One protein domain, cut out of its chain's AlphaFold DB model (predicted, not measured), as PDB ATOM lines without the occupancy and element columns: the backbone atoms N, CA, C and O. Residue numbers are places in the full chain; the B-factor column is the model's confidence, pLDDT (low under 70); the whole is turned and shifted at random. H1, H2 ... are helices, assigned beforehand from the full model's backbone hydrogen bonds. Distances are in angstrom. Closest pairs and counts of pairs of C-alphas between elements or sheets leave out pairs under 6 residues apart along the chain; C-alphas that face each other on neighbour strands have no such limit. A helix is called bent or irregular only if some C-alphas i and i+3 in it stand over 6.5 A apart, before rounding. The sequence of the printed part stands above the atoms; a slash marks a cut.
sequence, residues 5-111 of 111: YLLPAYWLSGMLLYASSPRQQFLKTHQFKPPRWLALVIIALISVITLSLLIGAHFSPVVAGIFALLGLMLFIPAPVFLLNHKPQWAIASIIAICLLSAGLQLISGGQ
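AT A GLANCE: This is residues 5 to 111 of the 111 residues of an uncharacterized protein of Pseudoalteromonas phenolica (UniProt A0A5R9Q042). The long helices H3 and H6 lie on either side of H1, the three side by side in a layer with H1 in the middle. H4 and H5 cross one face of this layer, small H2 sits at one end, and residues 106 to 111 stick out. The 107 printed residues hold six named helices, H1 to H6, and no named strand: all helix, packed part aligned, part crossed. The whole is only just compact, close to loose, with a radius of gyration of the C-alphas of 15.3 A, and elongated, spanning 48 by 26 by 17 A.

IN THESE COORDINATES: H3, residues 36 to 56, is 30.2 A long and begins at C-alpha 36 (-4.293, 25.900, -0.676). H6, residues 89 to 109, is 29.4 A long and ends at C-alpha 109 (0.120, 42.649, -31.764). H1, residues 5 to 19, measures 22.9 A from C-alpha 5 (-0.087, 36.554, -22.101). H4 is residues 61 to 75, 21.0 A; H5 is 77 to 85, 14.0 A; H2 is 22 to 27, 9.2 A. H1 and H5 are irregular, only just: C-alphas 5 and 8 are 6.9 A apart, 82 and 85 6.8 A.

HOW THE PARTS SIT: H1 is the hub. It touches H3, closest C-alphas Leu 17 and Ala 39 at 5.3 A, at a shallow tilt of 21 degrees, opposite ways. It touches H6, closest C-alphas Tyr 5 and Ser 101 at 5.4 A, at a shallow 22 degrees, opposite ways. H5 touches H1, closest C-alphas Val 80 and Tyr 18 at 5.2 A, at a steep 48 degrees. H4 touches H1 with residues 71 to 75 alone, closest C-alphas Phe 75 and Trp 11 at 5.6 A. H3 and H4 form a helical hairpin, closest C-alphas Leu 54 and Ala 64 at 5.5 A. H2 is close to H1 but not clearly touching, closest C-alphas Gln 24 and Tyr 18 at 7.6 A. H3 and H6 are apart. Every O i to N i+4 pair is within hydrogen-bond range in H3, H4 and H6; H1 has 10 of 11, H2 1 of 2, H5 3 of 5.

THE WHOLE: The C-alphas farthest apart, Thr 29 and Gln 111, are 49.8 A apart. The printed part has no cut and no long link. Its mean pLDDT is 78.4, with residues 23 to 33, 76 to 89 and 109 to 111 under 70.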
ATOM      1  N   TYR A   5      -1.165  36.605 -23.096       81.38
ATOM      2  CA  TYR A   5      -0.087  36.554 -22.101       81.38
ATOM      3  C   TYR A   5      -0.508  36.057 -20.705       81.38
ATOM      4  O   TYR A   5       0.351  35.675 -19.913       81.38
ATOM      5  N   LEU A   6      -1.809  36.033 -20.384       86.00
ATOM      6  CA  LEU A   6      -2.311  35.476 -19.122       86.00
ATOM      7  C   LEU A   6      -2.503  33.955 -19.166       86.00
ATOM      8  O   LEU A   6      -2.635  33.337 -18.109       86.00
ATOM      9  N   LEU A   7      -2.498  33.327 -20.348       84.81
ATOM     10  CA  LEU A   7      -2.713  31.882 -20.505       84.81
ATOM     11  C   LEU A   7      -1.769  31.027 -19.637       84.81
ATOM     12  O   LEU A   7      -2.261  30.116 -18.962       84.81
ATOM     13  N   PRO A   8      -0.451  31.313 -19.556       86.62
ATOM     14  CA  PRO A   8       0.444  30.555 -18.686       86.62
ATOM     15  C   PRO A   8       0.107  30.724 -17.203       86.62
ATOM     16  O   PRO A   8       0.216  29.771 -16.434       86.62
ATOM     17  N   ALA A   9      -0.343  31.915 -16.795       87.25
ATOM     18  CA  ALA A   9      -0.731  32.189 -15.414       87.25
ATOM     19  C   ALA A   9      -1.990  31.396 -15.029       87.25
ATOM     20  O   ALA A   9      -2.017  30.748 -13.980       87.25
ATOM     21  N   TYR A  10      -2.998  31.374 -15.905       86.12
ATOM     22  CA  TYR A  10      -4.192  30.547 -15.733       86.12
ATOM     23  C   TYR A  10      -3.840  29.060 -15.613       86.12
ATOM     24  O   TYR A  10      -4.291  28.395 -14.678       86.12
ATOM     25  N   TRP A  11      -2.969  28.555 -16.489       85.00
ATOM     26  CA  TRP A  11      -2.506  27.168 -16.439       85.00
ATOM     27  C   TRP A  11      -1.788  26.832 -15.128       85.00
ATOM     28  O   TRP A  11      -2.131  25.856 -14.457       85.00
ATOM     29  N   LEU A  12      -0.837  27.675 -14.716       84.06
ATOM     30  CA  LEU A  12      -0.090  27.509 -13.469       84.06
ATOM     31  C   LEU A  12      -1.023  27.517 -12.252       84.06
ATOM     32  O   LEU A  12      -0.855  26.713 -11.336       84.06
ATOM     33  N   SER A  13      -2.041  28.381 -12.255       85.69
ATOM     34  CA  SER A  13      -3.034  28.442 -11.180       85.69
ATOM     35  C   SER A  13      -3.821  27.131 -11.043       85.69
ATOM     36  O   SER A  13      -4.007  26.641  -9.928       85.69
ATOM     37  N   GLY A  14      -4.182  26.492 -12.163       82.38
ATOM     38  CA  GLY A  14      -4.803  25.168 -12.171       82.38
ATOM     39  C   GLY A  14      -3.868  24.075 -11.646       82.38
ATOM     40  O   GLY A  14      -4.294  23.221 -10.867       82.38
ATOM     41  N   MET A  15      -2.575  24.134 -11.988       80.62
ATOM     42  CA  MET A  15      -1.565  23.209 -11.453       80.62
ATOM     43  C   MET A  15      -1.403  23.343  -9.934       80.62
ATOM     44  O   MET A  15      -1.363  22.337  -9.224       80.62
ATOM     45  N   LEU A  16      -1.346  24.576  -9.424       82.00
ATOM     46  CA  LEU A  16      -1.248  24.857  -7.990       82.00
ATOM     47  C   LEU A  16      -2.506  24.418  -7.242       82.00
ATOM     48  O   LEU A  16      -2.410  23.802  -6.178       82.00
ATOM     49  N   LEU A  17      -3.687  24.672  -7.812       83.19
ATOM     50  CA  LEU A  17      -4.952  24.232  -7.235       83.19
ATOM     51  C   LEU A  17      -5.012  22.703  -7.148       83.19
ATOM     52  O   LEU A  17      -5.334  22.165  -6.087       83.19
ATOM     53  N   TYR A  18      -4.625  22.004  -8.218       79.75
ATOM     54  CA  TYR A  18      -4.522  20.548  -8.234       79.75
ATOM     55  C   TYR A  18      -3.548  20.025  -7.169       79.75
ATOM     56  O   TYR A  18      -3.919  19.162  -6.369       79.75
ATOM     57  N   ALA A  19      -2.332  20.577  -7.112       76.62
ATOM     58  CA  ALA A  19      -1.298  20.178  -6.158       76.62
ATOM     59  C   ALA A  19      -1.712  20.421  -4.695       76.62
ATOM     60  O   ALA A  19      -1.361  19.640  -3.813       76.62
ATOM     61  N   SER A  20      -2.497  21.472  -4.442       77.94
ATOM     62  CA  SER A  20      -3.032  21.794  -3.113       77.94
ATOM     63  C   SER A  20      -4.275  20.983  -2.716       77.94
ATOM     64  O   SER A  20      -4.756  21.101  -1.584       77.94
ATOM     65  N   SER A  21      -4.827  20.165  -3.622       77.88
ATOM     66  CA  SER A  21      -6.067  19.431  -3.364       77.88
ATOM     67  C   SER A  21      -5.870  18.299  -2.334       77.88
ATOM     68  O   SER A  21      -4.884  17.560  -2.406       77.88
ATOM     69  N   PRO A  22      -6.825  18.080  -1.406       71.12
ATOM     70  CA  PRO A  22      -6.717  17.031  -0.386       71.12
ATOM     71  C   PRO A  22      -6.517  15.626  -0.968       71.12
ATOM     72  O   PRO A  22      -5.792  14.814  -0.406       71.12
ATOM     73  N   ARG A  23      -7.092  15.348  -2.146       69.75
ATOM     74  CA  ARG A  23      -6.942  14.057  -2.842       69.75
ATOM     75  C   ARG A  23      -5.483  13.744  -3.187       69.75
ATOM     76  O   ARG A  23      -5.067  12.594  -3.087       69.75
ATOM     77  N   GLN A  24      -4.686  14.757  -3.535       68.94
ATOM     78  CA  GLN A  24      -3.255  14.572  -3.785       68.94
ATOM     79  C   GLN A  24      -2.471  14.285  -2.502       68.94
ATOM     80  O   GLN A  24      -1.461  13.584  -2.545       68.94
ATOM     81  N   GLN A  25      -2.946  14.775  -1.354       63.59
ATOM     82  CA  GLN A  25      -2.268  14.605  -0.069       63.59
ATOM     83  C   GLN A  25      -2.280  13.150   0.414       63.59
ATOM     84  O   GLN A  25      -1.299  12.732   1.027       63.59
ATOM     85  N   PHE A  26      -3.337  12.394   0.095       60.41
ATOM     86  CA  PHE A  26      -3.449  10.963   0.408       60.41
ATOM     87  C   PHE A  26      -2.570  10.083  -0.487       60.41
ATOM     88  O   PHE A  26      -2.043   9.075  -0.032       60.41
ATOM     89  N   LEU A  27      -2.389  10.465  -1.753       63.50
ATOM     90  CA  LEU A  27      -1.641   9.670  -2.734       63.50
ATOM     91  C   LEU A  27      -0.128   9.940  -2.711       63.50
ATOM     92  O   LEU A  27       0.649   9.137  -3.228       63.50
ATOM     93  N   LYS A  28       0.305  11.106  -2.211       62.44
ATOM     94  CA  LYS A  28       1.687  11.599  -2.363       62.44
ATOM     95  C   LYS A  28       2.156  12.297  -1.086       62.44
ATOM     96  O   LYS A  28       2.129  13.521  -0.964       62.44
ATOM     97  N   THR A  29       2.609  11.504  -0.122       58.41
ATOM     98  CA  THR A  29       3.100  11.965   1.186       58.41
ATOM     99  C   THR A  29       4.438  12.711   1.123       58.41
ATOM    100  O   THR A  29       4.632  13.618   1.924       58.41
ATOM    101  N   HIS A  30       5.307  12.420   0.144       61.44
ATOM    102  CA  HIS A  30       6.673  12.977   0.042       61.44
ATOM    103  C   HIS A  30       6.868  14.151  -0.940       61.44
ATOM    104  O   HIS A  30       8.001  14.561  -1.178       61.44
ATOM    105  N   GLN A  31       5.809  14.695  -1.547       67.00
ATOM    106  CA  GLN A  31       5.946  15.819  -2.488       67.00
ATOM    107  C   GLN A  31       5.702  17.171  -1.815       67.00
ATOM    108  O   GLN A  31       4.948  17.261  -0.848       67.00
ATOM    109  N   PHE A  32       6.326  18.224  -2.357       68.75
ATOM    110  CA  PHE A  32       6.057  19.607  -1.971       68.75
ATOM    111  C   PHE A  32       4.565  19.918  -2.138       68.75
ATOM    112  O   PHE A  32       3.993  19.718  -3.212       68.75
ATOM    113  N   LYS A  33       3.938  20.390  -1.059       69.75
ATOM    114  CA  LYS A  33       2.510  20.709  -1.001       69.75
ATOM    115  C   LYS A  33       2.361  22.226  -0.938       69.75
ATOM    116  O   LYS A  33       2.550  22.788   0.143       69.75
ATOM    117  N   PRO A  34       2.034  22.903  -2.051       75.81
ATOM    118  CA  PRO A  34       1.734  24.320  -1.979       75.81
ATOM    119  C   PRO A  34       0.491  24.516  -1.098       75.81
ATOM    120  O   PRO A  34      -0.474  23.745  -1.204       75.81
ATOM    121  N   PRO A  35       0.487  25.522  -0.212       82.75
ATOM    122  CA  PRO A  35      -0.670  25.776   0.622       82.75
ATOM    123  C   PRO A  35      -1.876  26.177  -0.236       82.75
ATOM    124  O   PRO A  35      -1.765  26.978  -1.160       82.75
ATOM    125  N   ARG A  36      -3.060  25.648   0.092       81.69
ATOM    126  CA  ARG A  36      -4.293  25.900  -0.676       81.69
ATOM    127  C   ARG A  36      -4.648  27.384  -0.766       81.69
ATOM    128  O   ARG A  36      -5.127  27.832  -1.803       81.69
ATOM    129  N   TRP A  37      -4.378  28.149   0.291       83.62
ATOM    130  CA  TRP A  37      -4.608  29.593   0.297       83.62
ATOM    131  C   TRP A  37      -3.757  30.315  -0.755       83.62
ATOM    132  O   TRP A  37      -4.262  31.226  -1.396       83.62
ATOM    133  N   LEU A  38      -2.524  29.866  -1.017       86.25
ATOM    134  CA  LEU A  38      -1.665  30.445  -2.054       86.25
ATOM    135  C   LEU A  38      -2.277  30.254  -3.447       86.25
ATOM    136  O   LEU A  38      -2.337  31.203  -4.223       86.25
ATOM    137  N   ALA A  39      -2.779  29.051  -3.748       83.31
ATOM    138  CA  ALA A  39      -3.446  28.782  -5.022       83.31
ATOM    139  C   ALA A  39      -4.690  29.669  -5.206       83.31
ATOM    140  O   ALA A  39      -4.888  30.238  -6.276       83.31
ATOM    141  N   LEU A  40      -5.493  29.840  -4.151       86.81
ATOM    142  CA  LEU A  40      -6.677  30.705  -4.178       86.81
ATOM    143  C   LEU A  40      -6.317  32.187  -4.338       86.81
ATOM    144  O   LEU A  40      -6.962  32.878  -5.120       86.81
ATOM    145  N   VAL A  41      -5.275  32.664  -3.651       90.12
ATOM    146  CA  VAL A  41      -4.772  34.038  -3.791       90.12
ATOM    147  C   VAL A  41      -4.293  34.291  -5.220       90.12
ATOM    148  O   VAL A  41      -4.643  35.312  -5.803       90.12
ATOM    149  N   ILE A  42      -3.559  33.351  -5.822       89.69
ATOM    150  CA  ILE A  42      -3.092  33.471  -7.211       89.69
ATOM    151  C   ILE A  42      -4.273  33.514  -8.188       89.69
ATOM    152  O   ILE A  42      -4.299  34.373  -9.066       89.69
ATOM    153  N   ILE A  43      -5.275  32.646  -8.016       88.56
ATOM    154  CA  ILE A  43      -6.494  32.659  -8.840       88.56
ATOM    155  C   ILE A  43      -7.233  33.998  -8.704       88.56
ATOM    156  O   ILE A  43      -7.638  34.582  -9.711       88.56
ATOM    157  N   ALA A  44      -7.386  34.505  -7.477       89.75
ATOM    158  CA  ALA A  44      -8.033  35.788  -7.220       89.75
ATOM    159  C   ALA A  44      -7.273  36.945  -7.886       89.75
ATOM    160  O   ALA A  44      -7.884  37.749  -8.586       89.75
ATOM    161  N   LEU A  45      -5.943  36.989  -7.748       91.62
ATOM    162  CA  LEU A  45      -5.098  38.001  -8.387       91.62
ATOM    163  C   LEU A  45      -5.211  37.955  -9.914       91.62
ATOM    164  O   LEU A  45      -5.447  38.988 -10.534       91.62
ATOM    165  N   ILE A  46      -5.114  36.771 -10.526       90.38
ATOM    166  CA  ILE A  46      -5.254  36.608 -11.983       90.38
ATOM    167  C   ILE A  46      -6.644  37.052 -12.452       90.38
ATOM    168  O   ILE A  46      -6.761  37.712 -13.487       90.38
ATOM    169  N   SER A  47      -7.694  36.750 -11.686       87.69
ATOM    170  CA  SER A  47      -9.066  37.166 -12.004       87.69
ATOM    171  C   SER A  47      -9.216  38.688 -11.961       87.69
ATOM    172  O   SER A  47      -9.762  39.277 -12.892       87.69
ATOM    173  N   VAL A  48      -8.673  39.339 -10.925       90.75
ATOM    174  CA  VAL A  48      -8.674  40.806 -10.787       90.75
ATOM    175  C   VAL A  48      -7.888  41.463 -11.918       90.75
ATOM    176  O   VAL A  48      -8.371  42.426 -12.514       90.75
ATOM    177  N   ILE A  49      -6.713  40.928 -12.261       90.38
ATOM    178  CA  ILE A  49      -5.892  41.413 -13.378       90.38
ATOM    179  C   ILE A  49      -6.675  41.299 -14.689       90.38
ATOM    180  O   ILE A  49      -6.779  42.271 -15.430       90.38
ATOM    181  N   THR A  50      -7.298  40.148 -14.948       87.94
ATOM    182  CA  THR A  50      -8.083  39.908 -16.169       87.94
ATOM    183  C   THR A  50      -9.270  40.860 -16.279       87.94
ATOM    184  O   THR A  50      -9.489  41.450 -17.335       87.94
ATOM    185  N   LEU A  51     -10.008  41.061 -15.186       88.19
ATOM    186  CA  LEU A  51     -11.113  42.017 -15.129       88.19
ATOM    187  C   LEU A  51     -10.639  43.447 -15.394       88.19
ATOM    188  O   LEU A  51     -11.223  44.137 -16.224       88.19
ATOM    189  N   SER A  52      -9.560  43.871 -14.733       88.88
ATOM    190  CA  SER A  52      -8.988  45.215 -14.892       88.88
ATOM    191  C   SER A  52      -8.572  45.480 -16.337       88.88
ATOM    192  O   SER A  52      -8.840  46.545 -16.884       88.88
ATOM    193  N   LEU A  53      -7.969  44.482 -16.980       88.44
ATOM    194  CA  LEU A  53      -7.528  44.545 -18.368       88.44
ATOM    195  C   LEU A  53      -8.689  44.579 -19.367       88.44
ATOM    196  O   LEU A  53      -8.647  45.350 -20.323       88.44
ATOM    197  N   LEU A  54      -9.738  43.783 -19.142       87.06
ATOM    198  CA  LEU A  54     -10.935  43.783 -19.989       87.06
ATOM    199  C   LEU A  54     -11.710  45.099 -19.861       87.06
ATOM    200  O   LEU A  54     -12.113  45.672 -20.869       87.06
ATOM    201  N   ILE A  55     -11.857  45.619 -18.642       86.88
ATOM    202  CA  ILE A  55     -12.463  46.936 -18.408       86.88
ATOM    203  C   ILE A  55     -11.614  48.035 -19.065       86.88
ATOM    204  O   ILE A  55     -12.156  48.899 -19.750       86.88
ATOM    205  N   GLY A  56     -10.285  47.970 -18.925       86.25
ATOM    206  CA  GLY A  56      -9.351  48.895 -19.575       86.25
ATOM    207  C   GLY A  56      -9.396  48.847 -21.106       86.25
ATOM    208  O   GLY A  56      -9.102  49.842 -21.757       86.25
ATOM    209  N   ALA A  57      -9.825  47.725 -21.689       85.69
ATOM    210  CA  ALA A  57     -10.072  47.578 -23.122       85.69
ATOM    211  C   ALA A  57     -11.524  47.889 -23.537       85.69
ATOM    212  O   ALA A  57     -11.944  47.494 -24.622       85.69
ATOM    213  N   HIS A  58     -12.281  48.598 -22.693       87.44
ATOM    214  CA  HIS A  58     -13.655  49.051 -22.943       87.44
ATOM    215  C   HIS A  58     -14.709  47.938 -23.086       87.44
ATOM    216  O   HIS A  58     -15.798  48.182 -23.610       87.44
ATOM    217  N   PHE A  59     -14.447  46.728 -22.583       85.25
ATOM    218  CA  PHE A  59     -15.502  45.721 -22.442       85.25
ATOM    219  C   PHE A  59     -16.450  46.097 -21.297       85.25
ATOM    220  O   PHE A  59     -16.033  46.654 -20.281       85.25
ATOM    221  N   SER A  60     -17.736  45.753 -21.427       89.62
ATOM    222  CA  SER A  60     -18.678  45.957 -20.324       89.62
ATOM    223  C   SER A  60     -18.287  45.086 -19.117       89.62
ATOM    224  O   SER A  60     -17.800  43.966 -19.309       89.62
ATOM    225  N   PRO A  61     -18.537  45.527 -17.870       86.88
ATOM    226  CA  PRO A  61     -18.204  44.743 -16.678       86.88
ATOM    227  C   PRO A  61     -18.833  43.343 -16.670       86.88
ATOM    228  O   PRO A  61     -18.218  42.385 -16.210       86.88
ATOM    229  N   VAL A  62     -20.040  43.210 -17.232       88.12
ATOM    230  CA  VAL A  62     -20.746  41.925 -17.358       88.12
ATOM    231  C   VAL A  62     -20.001  40.992 -18.312       88.12
ATOM    232  O   VAL A  62     -19.735  39.842 -17.968       88.12
ATOM    233  N   VAL A  63     -19.615  41.488 -19.491       83.19
ATOM    234  CA  VAL A  63     -18.860  40.704 -20.480       83.19
ATOM    235  C   VAL A  63     -17.481  40.340 -19.935       83.19
ATOM    236  O   VAL A  63     -17.055  39.196 -20.077       83.19
ATOM    237  N   ALA A  64     -16.819  41.273 -19.247       84.19
ATOM    238  CA  ALA A  64     -15.535  41.035 -18.602       84.19
ATOM    239  C   ALA A  64     -15.621  39.932 -17.531       84.19
ATOM    240  O   ALA A  64     -14.769  39.044 -17.483       84.19
ATOM    241  N   GLY A  65     -16.681  39.949 -16.714       84.31
ATOM    242  CA  GLY A  65     -16.960  38.919 -15.714       84.31
ATOM    243  C   GLY A  65     -17.185  37.540 -16.328       84.31
ATOM    244  O   GLY A  65     -16.574  36.566 -15.890       84.31
ATOM    245  N   ILE A  66     -17.999  37.457 -17.383       85.25
ATOM    246  CA  ILE A  66     -18.237  36.199 -18.106       85.25
ATOM    247  C   ILE A  66     -16.930  35.668 -18.709       85.25
ATOM    248  O   ILE A  66     -16.631  34.485 -18.567       85.25
ATOM    249  N   PHE A  67     -16.115  36.530 -19.320       83.19
ATOM    250  CA  PHE A  67     -14.824  36.134 -19.888       83.19
ATOM    251  C   PHE A  67     -13.851  35.600 -18.836       83.19
ATOM    252  O   PHE A  67     -13.227  34.562 -19.055       83.19
ATOM    253  N   ALA A  68     -13.738  36.273 -17.688       82.69
ATOM    254  CA  ALA A  68     -12.894  35.813 -16.590       82.69
ATOM    255  C   ALA A  68     -13.349  34.432 -16.082       82.69
ATOM    256  O   ALA A  68     -12.527  33.533 -15.908       82.69
ATOM    257  N   LEU A  69     -14.662  34.224 -15.927       82.81
ATOM    258  CA  LEU A  69     -15.228  32.931 -15.528       82.81
ATOM    259  C   LEU A  69     -14.965  31.831 -16.562       82.81
ATOM    260  O   LEU A  69     -14.579  30.726 -16.184       82.81
ATOM    261  N   LEU A  70     -15.119  32.125 -17.855       82.31
ATOM    262  CA  LEU A  70     -14.815  31.178 -18.932       82.31
ATOM    263  C   LEU A  70     -13.327  30.811 -18.962       82.31
ATOM    264  O   LEU A  70     -12.993  29.636 -19.107       82.31
ATOM    265  N   GLY A  71     -12.434  31.784 -18.761       79.25
ATOM    266  CA  GLY A  71     -10.997  31.539 -18.635       79.25
ATOM    267  C   GLY A  71     -10.683  30.579 -17.486       79.25
ATOM    268  O   GLY A  71      -9.976  29.590 -17.673       79.25
ATOM    269  N   LEU A  72     -11.291  30.798 -16.320       79.88
ATOM    270  CA  LEU A  72     -11.165  29.892 -15.178       79.88
ATOM    271  C   LEU A  72     -11.732  28.496 -15.487       79.88
ATOM    272  O   LEU A  72     -11.071  27.498 -15.210       79.88
ATOM    273  N   MET A  73     -12.920  28.405 -16.093       78.12
ATOM    274  CA  MET A  73     -13.564  27.128 -16.434       78.12
ATOM    275  C   MET A  73     -12.790  26.312 -17.471       78.12
ATOM    276  O   MET A  73     -12.829  25.087 -17.415       78.12
ATOM    277  N   LEU A  74     -12.091  26.950 -18.407       73.81
ATOM    278  CA  LEU A  74     -11.318  26.250 -19.433       73.81
ATOM    279  C   LEU A  74      -9.932  25.842 -18.925       73.81
ATOM    280  O   LEU A  74      -9.493  24.713 -19.146       73.81
ATOM    281  N   PHE A  75      -9.245  26.738 -18.213       72.25
ATOM    282  CA  PHE A  75      -7.829  26.562 -17.890       72.25
ATOM    283  C   PHE A  75      -7.544  26.014 -16.493       72.25
ATOM    284  O   PHE A  75      -6.426  25.566 -16.267       72.25
ATOM    285  N   ILE A  76      -8.501  25.999 -15.558       69.69
ATOM    286  CA  ILE A  76      -8.301  25.366 -14.240       69.69
ATOM    287  C   ILE A  76      -8.547  23.851 -14.281       69.69
ATOM    288  O   ILE A  76      -7.725  23.108 -13.737       69.69
ATOM    289  N   PRO A  77      -9.617  23.339 -14.921       65.25
ATOM    290  CA  PRO A  77      -9.862  21.901 -14.977       65.25
ATOM    291  C   PRO A  77      -8.852  21.162 -15.850       65.25
ATOM    292  O   PRO A  77      -8.468  20.049 -15.505       65.25
ATOM    293  N   ALA A  78      -8.386  21.767 -16.948       63.91
ATOM    294  CA  ALA A  78      -7.460  21.109 -17.868       63.91
ATOM    295  C   ALA A  78      -6.184  20.606 -17.152       63.91
ATOM    296  O   ALA A  78      -5.962  19.399 -17.173       63.91
ATOM    297  N   PRO A  79      -5.420  21.422 -16.401       61.84
ATOM    298  CA  PRO A  79      -4.314  20.950 -15.567       61.84
ATOM    299  C   PRO A  79      -4.717  19.887 -14.544       61.84
ATOM    300  O   PRO A  79      -3.972  18.939 -14.323       61.84
ATOM    301  N   VAL A  80      -5.889  20.021 -13.917       64.00
ATOM    302  CA  VAL A  80      -6.379  19.092 -12.884       64.00
ATOM    303  C   VAL A  80      -6.606  17.689 -13.459       64.00
ATOM    304  O   VAL A  80      -6.165  16.706 -12.863       64.00
ATOM    305  N   PHE A  81      -7.251  17.583 -14.623       62.09
ATOM    306  CA  PHE A  81      -7.475  16.308 -15.311       62.09
ATOM    307  C   PHE A  81      -6.169  15.718 -15.846       62.09
ATOM    308  O   PHE A  81      -5.891  14.531 -15.678       62.09
ATOM    309  N   LEU A  82      -5.341  16.569 -16.441       63.53
ATOM    310  CA  LEU A  82      -4.087  16.203 -17.085       63.53
ATOM    311  C   LEU A  82      -3.027  15.714 -16.085       63.53
ATOM    312  O   LEU A  82      -2.331  14.731 -16.334       63.53
ATOM    313  N   LEU A  83      -2.940  16.336 -14.909       65.19
ATOM    314  CA  LEU A  83      -1.938  16.012 -13.894       65.19
ATOM    315  C   LEU A  83      -2.321  14.852 -12.970       65.19
ATOM    316  O   LEU A  83      -1.484  14.429 -12.156       65.19
ATOM    317  N   ASN A  84      -3.533  14.294 -13.105       65.81
ATOM    318  CA  ASN A  84      -3.971  13.120 -12.342       65.81
ATOM    319  C   ASN A  84      -2.989  11.940 -12.472       65.81
ATOM    320  O   ASN A  84      -2.725  11.229 -11.505       65.81
ATOM    321  N   HIS A  85      -2.326  11.827 -13.626       63.09
ATOM    322  CA  HIS A  85      -1.444  10.708 -13.966       63.09
ATOM    323  C   HIS A  85       0.065  10.986 -13.817       63.09
ATOM    324  O   HIS A  85       0.871  10.205 -14.309       63.09
ATOM    325  N   LYS A  86       0.475  12.074 -13.136       61.59
ATOM    326  CA  LYS A  86       1.892  12.519 -13.044       61.59
ATOM    327  C   LYS A  86       2.639  12.471 -14.391       61.59
ATOM    328  O   LYS A  86       3.713  11.872 -14.489       61.59
ATOM    329  N   PRO A  87       2.094  13.075 -15.444       60.16
ATOM    330  CA  PRO A  87       2.750  12.987 -16.726       60.16
ATOM    331  C   PRO A  87       4.107  13.699 -16.724       60.16
ATOM    332  O   PRO A  87       4.209  14.851 -16.300       60.16
ATOM    333  N   GLN A  88       5.138  13.055 -17.279       67.50
ATOM    334  CA  GLN A  88       6.433  13.698 -17.564       67.50
ATOM    335  C   GLN A  88       6.271  14.935 -18.466       67.50
ATOM    336  O   GLN A  88       7.068  15.867 -18.413       67.50
ATOM    337  N   TRP A  89       5.182  14.990 -19.240       65.75
ATOM    338  CA  TRP A  89       4.834  16.118 -20.094       65.75
ATOM    339  C   TRP A  89       4.220  17.316 -19.355       65.75
ATOM    340  O   TRP A  89       3.937  18.318 -20.000       65.75
ATOM    341  N   ALA A  90       4.048  17.293 -18.027       70.75
ATOM    342  CA  ALA A  90       3.563  18.457 -17.274       70.75
ATOM    343  C   ALA A  90       4.422  19.709 -17.528       70.75
ATOM    344  O   ALA A  90       3.895  20.771 -17.849       70.75
ATOM    345  N   ILE A  91       5.747  19.564 -17.475       73.88
ATOM    346  CA  ILE A  91       6.692  20.651 -17.770       73.88
ATOM    347  C   ILE A  91       6.606  21.043 -19.251       73.88
ATOM    348  O   ILE A  91       6.520  22.226 -19.572       73.88
ATOM    349  N   ALA A  92       6.537  20.058 -20.150       79.75
ATOM    350  CA  ALA A  92       6.374  20.303 -21.582       79.75
ATOM    351  C   ALA A  92       5.072  21.063 -21.902       79.75
ATOM    352  O   ALA A  92       5.067  21.912 -22.785       79.75
ATOM    353  N   SER A  93       3.990  20.828 -21.152       79.94
ATOM    354  CA  SER A  93       2.724  21.550 -21.312       79.94
ATOM    355  C   SER A  93       2.825  23.015 -20.891       79.94
ATOM    356  O   SER A  93       2.262  23.871 -21.565       79.94
ATOM    357  N   ILE A  94       3.594  23.324 -19.835       82.25
ATOM    358  CA  ILE A  94       3.879  24.713 -19.440       82.25
ATOM    359  C   ILE A  94       4.616  25.412 -20.581       82.25
ATOM    360  O   ILE A  94       4.210  26.491 -21.000       82.25
ATOM    361  N   ILE A  95       5.658  24.773 -21.121       84.38
ATOM    362  CA  ILE A  95       6.434  25.315 -22.243       84.38
ATOM    363  C   ILE A  95       5.531  25.529 -23.462       84.38
ATOM    364  O   ILE A  95       5.534  26.613 -24.038       84.38
ATOM    365  N   ALA A  96       4.712  24.539 -23.822       85.62
ATOM    366  CA  ALA A  96       3.793  24.629 -24.952       85.62
ATOM    367  C   ALA A  96       2.787  25.777 -24.792       85.62
ATOM    368  O   ALA A  96       2.526  26.495 -25.750       85.62
ATOM    369  N   ILE A  97       2.261  25.999 -23.587       85.31
ATOM    370  CA  ILE A  97       1.309  27.083 -23.319       85.31
ATOM    371  C   ILE A  97       1.994  28.443 -23.304       85.31
ATOM    372  O   ILE A  97       1.417  29.404 -23.805       85.31
ATOM    373  N   CYS A  98       3.227  28.537 -22.808       85.44
ATOM    374  CA  CYS A  98       4.037  29.746 -22.945       85.44
ATOM    375  C   CYS A  98       4.305  30.078 -24.419       85.44
ATOM    376  O   CYS A  98       4.150  31.227 -24.824       85.44
ATOM    377  N   LEU A  99       4.649  29.080 -25.237       88.25
ATOM    378  CA  LEU A  99       4.867  29.262 -26.674       88.25
ATOM    379  C   LEU A  99       3.574  29.631 -27.408       88.25
ATOM    380  O   LEU A  99       3.579  30.549 -28.221       88.25
ATOM    381  N   LEU A 100       2.458  28.969 -27.090       86.31
ATOM    382  CA  LEU A 100       1.139  29.287 -27.638       86.31
ATOM    383  C   LEU A 100       0.733  30.717 -27.274       86.31
ATOM    384  O   LEU A 100       0.325  31.486 -28.137       86.31
ATOM    385  N   SER A 101       0.895  31.084 -26.004       86.31
ATOM    386  CA  SER A 101       0.667  32.433 -25.499       86.31
ATOM    387  C   SER A 101       1.502  33.461 -26.254       86.31
ATOM    388  O   SER A 101       0.963  34.488 -26.653       86.31
ATOM    389  N   ALA A 102       2.795  33.198 -26.460       84.75
ATOM    390  CA  ALA A 102       3.685  34.088 -27.197       84.75
ATOM    391  C   ALA A 102       3.279  34.203 -28.674       84.75
ATOM    392  O   ALA A 102       3.187  35.310 -29.196       84.75
ATOM    393  N   GLY A 103       2.966  33.084 -29.334       84.50
ATOM    394  CA  GLY A 103       2.514  33.065 -30.726       84.50
ATOM    395  C   GLY A 103       1.205  33.830 -30.926       84.50
ATOM    396  O   GLY A 103       1.115  34.684 -31.804       84.50
ATOM    397  N   LEU A 104       0.215  33.595 -30.064       83.62
ATOM    398  CA  LEU A 104      -1.047  34.333 -30.081       83.62
ATOM    399  C   LEU A 104      -0.836  35.827 -29.800       83.62
ATOM    400  O   LEU A 104      -1.476  36.665 -30.437       83.62
ATOM    401  N   GLN A 105       0.085  36.173 -28.895       81.75
ATOM    402  CA  GLN A 105       0.431  37.566 -28.624       81.75
ATOM    403  C   GLN A 105       1.032  38.244 -29.860       81.75
ATOM    404  O   GLN A 105       0.583  39.332 -30.213       81.75
ATOM    405  N   LEU A 106       1.985  37.596 -30.538       82.81
ATOM    406  CA  LEU A 106       2.615  38.109 -31.758       82.81
ATOM    407  C   LEU A 106       1.595  38.321 -32.882       82.81
ATOM    408  O   LEU A 106       1.580  39.385 -33.491       82.81
ATOM    409  N   ILE A 107       0.697  37.356 -33.105       81.56
ATOM    410  CA  ILE A 107      -0.375  37.474 -34.109       81.56
ATOM    411  C   ILE A 107      -1.300  38.650 -33.777       81.56
ATOM    412  O   ILE A 107      -1.712  39.394 -34.659       81.56
ATOM    413  N   SER A 108      -1.614  38.833 -32.496       72.12
ATOM    414  CA  SER A 108      -2.540  39.873 -32.051       72.12
ATOM    415  C   SER A 108      -1.948  41.280 -31.939       72.12
ATOM    416  O   SER A 108      -2.704  42.241 -31.863       72.12
ATOM    417  N   GLY A 109      -0.619  41.387 -31.838       59.16
ATOM    418  CA  GLY A 109       0.120  42.649 -31.764       59.16
ATOM    419  C   GLY A 109       0.683  43.098 -33.113       59.16
ATOM    420  O   GLY A 109       1.279  44.165 -33.189       59.16
ATOM    421  N   GLY A 110       0.517  42.283 -34.161       52.72
ATOM    422  CA  GLY A 110       0.821  42.629 -35.550       52.72
ATOM    423  C   GLY A 110      -0.336  43.307 -36.299       52.72
ATOM    424  O   GLY A 110      -0.258  43.429 -37.519       52.72
ATOM    425  N   GLN A 111      -1.398  43.706 -35.592       43.84
ATOM    426  CA  GLN A 111      -2.498  44.554 -36.072       43.84
ATOM    427  C   GLN A 111      -2.533  45.843 -35.254       43.84
ATOM    428  O   GLN A 111      -2.927  46.877 -35.832       43.84
TER     429      GLN A 111